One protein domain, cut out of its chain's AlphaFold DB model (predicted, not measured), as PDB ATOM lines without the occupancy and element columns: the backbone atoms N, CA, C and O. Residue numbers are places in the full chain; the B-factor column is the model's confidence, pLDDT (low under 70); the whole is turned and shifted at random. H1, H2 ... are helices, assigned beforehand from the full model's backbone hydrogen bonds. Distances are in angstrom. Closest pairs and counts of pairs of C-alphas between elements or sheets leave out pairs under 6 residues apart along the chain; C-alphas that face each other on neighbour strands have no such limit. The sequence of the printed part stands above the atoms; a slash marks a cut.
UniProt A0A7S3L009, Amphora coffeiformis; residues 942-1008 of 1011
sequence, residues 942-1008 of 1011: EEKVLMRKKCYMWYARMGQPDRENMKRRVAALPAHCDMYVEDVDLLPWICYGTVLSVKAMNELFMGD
ATOM      1  N   GLU A 942     144.597  -5.801  34.059       92.69
ATOM      2  CA  GLU A 942     144.947  -5.610  32.643       92.69
ATOM      3  C   GLU A 942     144.574  -4.197  32.165       92.69
ATOM      4  O   GLU A 942     145.415  -3.471  31.626       92.69
ATOM      5  N   GLU A 943     143.351  -3.739  32.459       94.25
ATOM      6  CA  GLU A 943     142.927  -2.363  32.175       94.25
ATOM      7  C   GLU A 943     143.792  -1.341  32.928       94.25
ATOM      8  O   GLU A 943     144.218  -0.347  32.339       94.25
ATOM      9  N   LYS A 944     144.146  -1.588  34.199       92.75
ATOM     10  CA  LYS A 944     145.062  -0.705  34.949       92.75
ATOM     11  C   LYS A 944     146.477  -0.694  34.375       92.75
ATOM     12  O   LYS A 944     147.146   0.332  34.462       92.75
ATOM     13  N   VAL A 945     146.990  -1.800  33.828       92.75
ATOM     14  CA  VAL A 945     148.274  -1.813  33.098       92.75
ATOM     15  C   VAL A 945     148.162  -0.941  31.844       92.75
ATOM     16  O   VAL A 945     149.019  -0.081  31.626       92.75
ATOM     17  N   LEU A 946     147.075  -1.069  31.078       94.00
ATOM     18  CA  LEU A 946     146.830  -0.252  29.887       94.00
ATOM     19  C   LEU A 946     146.724   1.250  30.217       94.00
ATOM     20  O   LEU A 946     147.361   2.072  29.552       94.00
ATOM     21  N   MET A 947     145.976   1.621  31.262       95.00
ATOM     22  CA  MET A 947     145.840   3.020  31.692       95.00
ATOM     23  C   MET A 947     147.161   3.580  32.236       95.00
ATOM     24  O   MET A 947     147.539   4.692  31.866       95.00
ATOM     25  N   ARG A 948     147.948   2.796  32.994       95.50
ATOM     26  CA  ARG A 948     149.316   3.179  33.399       95.50
ATOM     27  C   ARG A 948     150.216   3.460  32.189       95.50
ATOM     28  O   ARG A 948     150.904   4.482  32.178       95.50
ATOM     29  N   LYS A 949     150.177   2.615  31.148       95.62
ATOM     30  CA  LYS A 949     150.934   2.828  29.897       95.62
ATOM     31  C   LYS A 949     150.513   4.125  29.192       95.62
ATOM     32  O   LYS A 949     151.376   4.932  28.842       95.62
ATOM     33  N   LYS A 950     149.201   4.372  29.046       95.81
ATOM     34  CA  LYS A 950     148.656   5.621  28.474       95.81
ATOM     35  C   LYS A 950     149.071   6.860  29.279       95.81
ATOM     36  O   LYS A 950     149.574   7.827  28.704       95.81
ATOM     37  N   CYS A 951     148.901   6.824  30.600       96.62
ATOM     38  CA  CYS A 951     149.209   7.944  31.485       96.62
ATOM     39  C   CYS A 951     150.717   8.258  31.504       96.62
ATOM     40  O   CYS A 951     151.102   9.427  31.526       96.62
ATOM     41  N   TYR A 952     151.590   7.249  31.394       95.88
ATOM     42  CA  TYR A 952     153.031   7.477  31.261       95.88
ATOM     43  C   TYR A 952     153.398   8.220  29.964       95.88
ATOM     44  O   TYR A 952     154.219   9.140  29.992       95.88
ATOM     45  N   MET A 953     152.770   7.886  28.828       95.94
ATOM     46  CA  MET A 953     153.006   8.630  27.581       95.94
ATOM     47  C   MET A 953     152.622  10.111  27.713       95.94
ATOM     48  O   MET A 953     153.291  10.972  27.140       95.94
ATOM     49  N   TRP A 954     151.587  10.424  28.497       96.94
ATOM     50  CA  TRP A 954     151.224  11.800  28.833       96.94
ATOM     51  C   TRP A 954     152.214  12.471  29.794       96.94
ATOM     52  O   TRP A 954     152.608  13.602  29.522       96.94
ATOM     53  N   TYR A 955     152.682  11.790  30.847       97.06
ATOM     54  CA  TYR A 955     153.745  12.291  31.738       97.06
ATOM     55  C   TYR A 955     154.996  12.703  30.943       97.06
ATOM     56  O   TYR A 955     155.504  13.815  31.100       97.06
ATOM     57  N   ALA A 956     155.440  11.847  30.015       95.44
ATOM     58  CA  ALA A 956     156.568  12.138  29.137       95.44
ATOM     59  C   ALA A 956     156.295  13.348  28.219       95.44
ATOM     60  O   ALA A 956     157.125  14.255  28.139       95.44
ATOM     61  N   ARG A 957     155.116  13.412  27.578       96.06
ATOM     62  CA  ARG A 957     154.706  14.539  26.714       96.06
ATOM     63  C   ARG A 957     154.551  15.867  27.461       96.06
ATOM     64  O   ARG A 957     154.801  16.913  26.875       96.06
ATOM     65  N   MET A 958     154.158  15.842  28.734       95.88
ATOM     66  CA  MET A 958     154.010  17.039  29.571       95.88
ATOM     67  C   MET A 958     155.343  17.573  30.130       95.88
ATOM     68  O   MET A 958     155.330  18.571  30.855       95.88
ATOM     69  N   GLY A 959     156.479  16.942  29.811       96.19
ATOM     70  CA  GLY A 959     157.792  17.346  30.316       96.19
ATOM     71  C   GLY A 959     158.075  16.867  31.741       96.19
ATOM     72  O   GLY A 959     158.711  17.590  32.497       96.19
ATOM     73  N   GLN A 960     157.590  15.672  32.102       96.44
ATOM     74  CA  GLN A 960     157.824  15.016  33.398       96.44
ATOM     75  C   GLN A 960     157.417  15.859  34.634       96.44
ATOM     76  O   GLN A 960     158.231  16.055  35.536       96.44
ATOM     77  N   PRO A 961     156.175  16.384  34.697       97.69
ATOM     78  CA  PRO A 961     155.692  17.119  35.864       97.69
ATOM     79  C   PRO A 961     155.524  16.206  37.088       97.69
ATOM     80  O   PRO A 961     155.157  15.039  36.951       97.69
ATOM     81  N   ASP A 962     155.691  16.772  38.283       97.44
ATOM     82  CA  ASP A 962     155.337  16.129  39.551       97.44
ATOM     83  C   ASP A 962     153.847  15.723  39.606       97.44
ATOM     84  O   ASP A 962     153.014  16.220  38.845       97.44
ATOM     85  N   ARG A 963     153.488  14.828  40.529       97.56
ATOM     86  CA  ARG A 963     152.146  14.238  40.669       97.56
ATOM     87  C   ARG A 963     151.041  15.275  40.823       97.56
ATOM     88  O   ARG A 963     149.973  15.098  40.240       97.56
ATOM     89  N   GLU A 964     151.258  16.345  41.584       97.31
ATOM     90  CA  GLU A 964     150.233  17.376  41.772       97.31
ATOM     91  C   GLU A 964     150.058  18.235  40.524       97.31
ATOM     92  O   GLU A 964     148.937  18.472  40.080       97.31
ATOM     93  N   ASN A 965     151.158  18.680  39.934       97.19
ATOM     94  CA  ASN A 965     151.206  19.452  38.698       97.19
ATOM     95  C   ASN A 965     150.634  18.639  37.528       97.19
ATOM     96  O   ASN A 965     149.841  19.165  36.748       97.19
ATOM     97  N   MET A 966     150.917  17.335  37.467       97.94
ATOM     98  CA  MET A 966     150.279  16.410  36.537       97.94
ATOM     99  C   MET A 966     148.774  16.332  36.794       97.94
ATOM    100  O   MET A 966     148.011  16.596  35.872       97.94
ATOM    101  N   LYS A 967     148.317  16.077  38.029       98.00
ATOM    102  CA  LYS A 967     146.879  16.081  38.358       98.00
ATOM    103  C   LYS A 967     146.182  17.388  37.975       98.00
ATOM    104  O   LYS A 967     145.114  17.339  37.373       98.00
ATOM    105  N   ARG A 968     146.788  18.543  38.270       97.88
ATOM    106  CA  ARG A 968     146.268  19.874  37.906       97.88
ATOM    107  C   ARG A 968     146.181  20.046  36.385       97.88
ATOM    108  O   ARG A 968     145.177  20.554  35.900       97.88
ATOM    109  N   ARG A 969     147.187  19.585  35.629       97.69
ATOM    110  CA  ARG A 969     147.179  19.605  34.153       97.69
ATOM    111  C   ARG A 969     146.135  18.662  33.565       97.69
ATOM    112  O   ARG A 969     145.433  19.069  32.650       97.69
ATOM    113  N   VAL A 970     145.999  17.442  34.091       97.38
ATOM    114  CA  VAL A 970     144.994  16.465  33.639       97.38
ATOM    115  C   VAL A 970     143.577  16.952  33.951       97.38
ATOM    116  O   VAL A 970     142.726  16.915  33.072       97.38
ATOM    117  N   ALA A 971     143.339  17.524  35.135       96.94
ATOM    118  CA  ALA A 971     142.067  18.168  35.479       96.94
ATOM    119  C   ALA A 971     141.748  19.419  34.628       96.94
ATOM    120  O   ALA A 971     140.596  19.845  34.583       96.94
ATOM    121  N   ALA A 972     142.752  20.003  33.964       97.19
ATOM    122  CA  ALA A 972     142.606  21.116  33.028       97.19
ATOM    123  C   ALA A 972     142.555  20.678  31.547       97.19
ATOM    124  O   ALA A 972     142.403  21.533  30.672       97.19
ATOM    125  N   LEU A 973     142.675  19.378  31.240       95.75
ATOM    126  CA  LEU A 973     142.461  18.879  29.881       95.75
ATOM    127  C   LEU A 973     140.963  18.918  29.519       95.75
ATOM    128  O   LEU A 973     140.104  18.745  30.386       95.75
ATOM    129  N   PRO A 974     140.619  19.096  28.231       95.94
ATOM    130  CA  PRO A 974     139.247  18.938  27.766       95.94
ATOM    131  C   PRO A 974     138.693  17.540  28.073       95.94
ATOM    132  O   PRO A 974     139.386  16.539  27.910       95.94
ATOM    133  N   ALA A 975     137.399  17.452  28.387       93.31
ATOM    134  CA  ALA A 975     136.705  16.198  28.719       93.31
ATOM    135  C   ALA A 975     136.603  15.161  27.568       93.31
ATOM    136  O   ALA A 975     135.908  14.159  27.711       93.31
ATOM    137  N   HIS A 976     137.265  15.402  26.430       94.31
ATOM    138  CA  HIS A 976     137.449  14.442  25.335       94.31
ATOM    139  C   HIS A 976     138.836  13.765  25.349       94.31
ATOM    140  O   HIS A 976     139.151  13.000  24.441       94.31
ATOM    141  N   CYS A 977     139.697  14.067  26.326       95.19
ATOM    142  CA  CYS A 977     140.945  13.340  26.537       95.19
ATOM    143  C   CYS A 977     140.697  12.079  27.383       95.19
ATOM    144  O   CYS A 977     140.190  12.180  28.497       95.19
ATOM    145  N   ASP A 978     141.124  10.912  26.887       93.50
ATOM    146  CA  ASP A 978     141.038   9.604  27.569       93.50
ATOM    147  C   ASP A 978     142.032   9.464  28.750       93.50
ATOM    148  O   ASP A 978     142.835   8.525  28.795       93.50
ATOM    149  N   MET A 979     142.059  10.428  29.671       96.50
ATOM    150  CA  MET A 979     142.922  10.402  30.852       96.50
ATOM    151  C   MET A 979     142.315  11.233  31.983       96.50
ATOM    152  O   MET A 979     142.041  12.421  31.813       96.50
ATOM    153  N   TYR A 980     142.166  10.608  33.144       96.81
ATOM    154  CA  TYR A 980     141.529  11.169  34.331       96.81
ATOM    155  C   TYR A 980     142.537  11.371  35.474       96.81
ATOM    156  O   TYR A 980     143.676  10.900  35.431       96.81
ATOM    157  N   VAL A 981     142.130  12.090  36.522       97.44
ATOM    158  CA  VAL A 981     142.981  12.399  37.691       97.44
ATOM    159  C   VAL A 981     143.374  11.119  38.446       97.44
ATOM    160  O   VAL A 981     144.450  11.038  39.041       97.44
ATOM    161  N   GLU A 982     142.518  10.104  38.365       96.88
ATOM    162  CA  GLU A 982     142.678   8.756  38.895       96.88
ATOM    163  C   GLU A 982     143.764   7.960  38.152       96.88
ATOM    164  O   GLU A 982     144.514   7.224  38.791       96.88
ATOM    165  N   ASP A 983     143.920   8.141  36.833       96.94
ATOM    166  CA  ASP A 983     144.967   7.461  36.052       96.94
ATOM    167  C   ASP A 983     146.368   7.929  36.468       96.94
ATOM    168  O   ASP A 983     147.311   7.134  36.523       96.94
ATOM    169  N   VAL A 984     146.487   9.207  36.850       97.62
ATOM    170  CA  VAL A 984     147.717   9.783  37.414       97.62
ATOM    171  C   VAL A 984     148.086   9.097  38.733       97.62
ATOM    172  O   VAL A 984     149.270   8.909  39.005       97.62
ATOM    173  N   ASP A 985     147.110   8.671  39.540       96.94
ATOM    174  CA  ASP A 985     147.355   7.942  40.793       96.94
ATOM    175  C   ASP A 985     147.724   6.465  40.599       96.94
ATOM    176  O   ASP A 985     148.260   5.856  41.526       96.94
ATOM    177  N   LEU A 986     147.497   5.887  39.413       96.00
ATOM    178  CA  LEU A 986     147.959   4.532  39.093       96.00
ATOM    179  C   LEU A 986     149.462   4.479  38.764       96.00
ATOM    180  O   LEU A 986     150.050   3.395  38.773       96.00
ATOM    181  N   LEU A 987     150.094   5.612  38.438       96.50
ATOM    182  CA  LEU A 987     151.513   5.651  38.082       96.50
ATOM    183  C   LEU A 987     152.426   5.325  39.288       96.50
ATOM    184  O   LEU A 987     152.111   5.686  40.423       96.50
ATOM    185  N   PRO A 988     153.585   4.668  39.068       95.50
ATOM    186  CA  PRO A 988     154.481   4.230  40.138       95.50
ATOM    187  C   PRO A 988     155.357   5.383  40.657       95.50
ATOM    188  O   PRO A 988     156.567   5.431  40.420       95.50
ATOM    189  N   TRP A 989     154.729   6.334  41.342       96.19
ATOM    190  CA  TRP A 989     155.383   7.484  41.963       96.19
ATOM    191  C   TRP A 989     156.361   7.083  43.075       96.19
ATOM    192  O   TRP A 989     156.074   6.221  43.904       96.19
ATOM    193  N   ILE A 990     157.498   7.773  43.115       89.44
ATOM    194  CA  ILE A 990     158.499   7.748  44.187       89.44
ATOM    195  C   ILE A 990     158.755   9.179  44.675       89.44
ATOM    196  O   ILE A 990     158.209  10.136  44.120       89.44
ATOM    197  N   CYS A 991     159.554   9.332  45.737       83.06
ATOM    198  CA  CYS A 991     159.939  10.638  46.289       83.06
ATOM    199  C   CYS A 991     158.715  11.557  46.500       83.06
ATOM    200  O   CYS A 991     158.641  12.665  45.968       83.06
ATOM    201  N   TYR A 992     157.702  11.020  47.193       87.62
ATOM    202  CA  TYR A 992     156.410  11.654  47.507       87.62
ATOM    203  C   TYR A 992     155.567  12.133  46.308       87.62
ATOM    204  O   TYR A 992     154.570  12.827  46.487       87.62
ATOM    205  N   GLY A 993     155.893  11.698  45.086       89.00
ATOM    206  CA  GLY A 993     155.211  12.132  43.864       89.00
ATOM    207  C   GLY A 993     156.007  13.117  43.018       89.00
ATOM    208  O   GLY A 993     155.478  13.606  42.030       89.00
ATOM    209  N   THR A 994     157.265  13.408  43.348       90.25
ATOM    210  CA  THR A 994     158.106  14.272  42.500       90.25
ATOM    211  C   THR A 994     158.599  13.571  41.231       90.25
ATOM    212  O   THR A 994     158.780  14.234  40.215       90.25
ATOM    213  N   VAL A 995     158.799  12.243  41.257       90.88
ATOM    214  CA  VAL A 995     159.386  11.469  40.143       90.88
ATOM    215  C   VAL A 995     158.705  10.097  40.016       90.88
ATOM    216  O   VAL A 995     158.192   9.556  40.996       90.88
ATOM    217  N   LEU A 996     158.712   9.500  38.820       95.88
ATOM    218  CA  LEU A 996     158.291   8.111  38.593       95.88
ATOM    219  C   LEU A 996     159.440   7.102  38.751       95.88
ATOM    220  O   LEU A 996     160.581   7.352  38.362       95.88
ATOM    221  N   SER A 997     159.125   5.910  39.263       94.44
ATOM    222  CA  SER A 997     160.074   4.798  39.342       94.44
ATOM    223  C   SER A 997     160.419   4.269  37.950       94.44
ATOM    224  O   SER A 997     159.665   3.504  37.349       94.44
ATOM    225  N   VAL A 998     161.618   4.609  37.469       90.12
ATOM    226  CA  VAL A 998     162.176   4.113  36.198       90.12
ATOM    227  C   VAL A 998     162.239   2.578  36.157       90.12
ATOM    228  O   VAL A 998     162.108   1.983  35.089       90.12
ATOM    229  N   LYS A 999     162.390   1.908  37.309       89.25
ATOM    230  CA  LYS A 999     162.310   0.441  37.398       89.25
ATOM    231  C   LYS A 999     160.898  -0.053  37.066       89.25
ATOM    232  O   LYS A 999     160.751  -0.825  36.125       89.25
ATOM    233  N   ALA A1000     159.884   0.450  37.772       89.56
ATOM    234  CA  ALA A1000     158.496   0.038  37.569       89.56
ATOM    235  C   ALA A1000     157.948   0.465  36.193       89.56
ATOM    236  O   ALA A1000     157.113  -0.227  35.627       89.56
ATOM    237  N   MET A1001     158.445   1.567  35.620       90.06
ATOM    238  CA  MET A1001     158.204   1.933  34.218       90.06
ATOM    239  C   MET A1001     158.782   0.899  33.247       90.06
ATOM    240  O   MET A1001     158.082   0.459  32.343       90.06
ATOM    241  N   ASN A1002     160.045   0.496  33.414       91.94
ATOM    242  CA  ASN A1002     160.653  -0.501  32.530       91.94
ATOM    243  C   ASN A1002     159.964  -1.866  32.667       91.94
ATOM    244  O   ASN A1002     159.750  -2.531  31.663       91.94
ATOM    245  N   GLU A1003     159.551  -2.251  33.876       89.88
ATOM    246  CA  GLU A1003     158.725  -3.443  34.111       89.88
ATOM    247  C   GLU A1003     157.356  -3.316  33.415       89.88
ATOM    248  O   GLU A1003     156.952  -4.232  32.707       89.88
ATOM    249  N   LEU A1004     156.698  -2.153  33.492       89.81
ATOM    250  CA  LEU A1004     155.436  -1.875  32.792       89.81
ATOM    251  C   LEU A1004     155.560  -1.928  31.255       89.81
ATOM    252  O   LEU A1004     154.582  -2.255  30.592       89.81
ATOM    253  N   PHE A1005     156.715  -1.582  30.674       89.25
ATOM    254  CA  PHE A1005     156.908  -1.528  29.214       89.25
ATOM    255  C   PHE A1005     157.651  -2.724  28.604       89.25
ATOM    256  O   PHE A1005     157.569  -2.891  27.393       89.25
ATOM    257  N   MET A1006     158.360  -3.532  29.398       87.94
ATOM    258  CA  MET A1006     159.144  -4.689  28.926       87.94
ATOM    259  C   MET A1006     158.719  -6.023  29.563       87.94
ATOM    260  O   MET A1006     159.243  -7.062  29.173       87.94
ATOM    261  N   GLY A1007     157.834  -6.015  30.568       79.31
ATOM    262  CA  GLY A1007     157.442  -7.223  31.300       79.31
ATOM    263  C   GLY A1007     156.546  -8.178  30.509       79.31
ATOM    264  O   GLY A1007     156.662  -9.386  30.675       79.31
ATOM    265  N   ASP A1008     155.696  -7.644  29.628       63.34
ATOM    266  CA  ASP A1008     154.648  -8.424  28.949       63.34
ATOM    267  C   ASP A1008     155.169  -9.268  27.763       63.34
ATOM    268  O   ASP A1008     154.471 -10.167  27.309       63.34
TER     269      ASP A1008
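Overview. This is residues 942 to 1008 of the 1011 residues of a protein of Amphora coffeiformis (UniProt A0A7S3L009). The longest helix, H1, stands between H4 and a helical hairpin, H2 and H3, with H3 crossing its first part. The 67 printed residues hold four named helices, H1 to H4 in order, and no named strand, class all helix. The whole is compact, radius of gyration of the C-alphas 11.3 A, spanning 32 by 26 by 18 A.

Along the chain. H1, residues 942 to 957, 23.2 A, begins at C-alpha 942 (144.947, -5.610, 32.643). H2 is residues 963 to 971, 12.0 A; H3, 981 to 986, 9.4 A. H4, 998 to 1006, 11.8 A, ends at C-alpha 1006 (159.144, -4.689, 28.926).

Arrangement. H1 touches H3 with residues 944 to 951 alone, closest C-alphas Arg 948 and Leu 986, 6.0 A, only just about perpendicular at 71 degrees. H1 touches H4 with residues 945 to 949 alone, closest C-alphas Lys 949 and Leu 1004, 7.1 A. The hairpin's closest C-alphas are Lys 967 and Val 981, 5.4 A. Every O i to N i+4 pair is within hydrogen-bond range in H1, H2 and H4; in H3, 1 of 2.

Size, cuts and confidence. The printed part has no cut. The link H3 to H4 is long. Residue 1008 is under pLDDT 70.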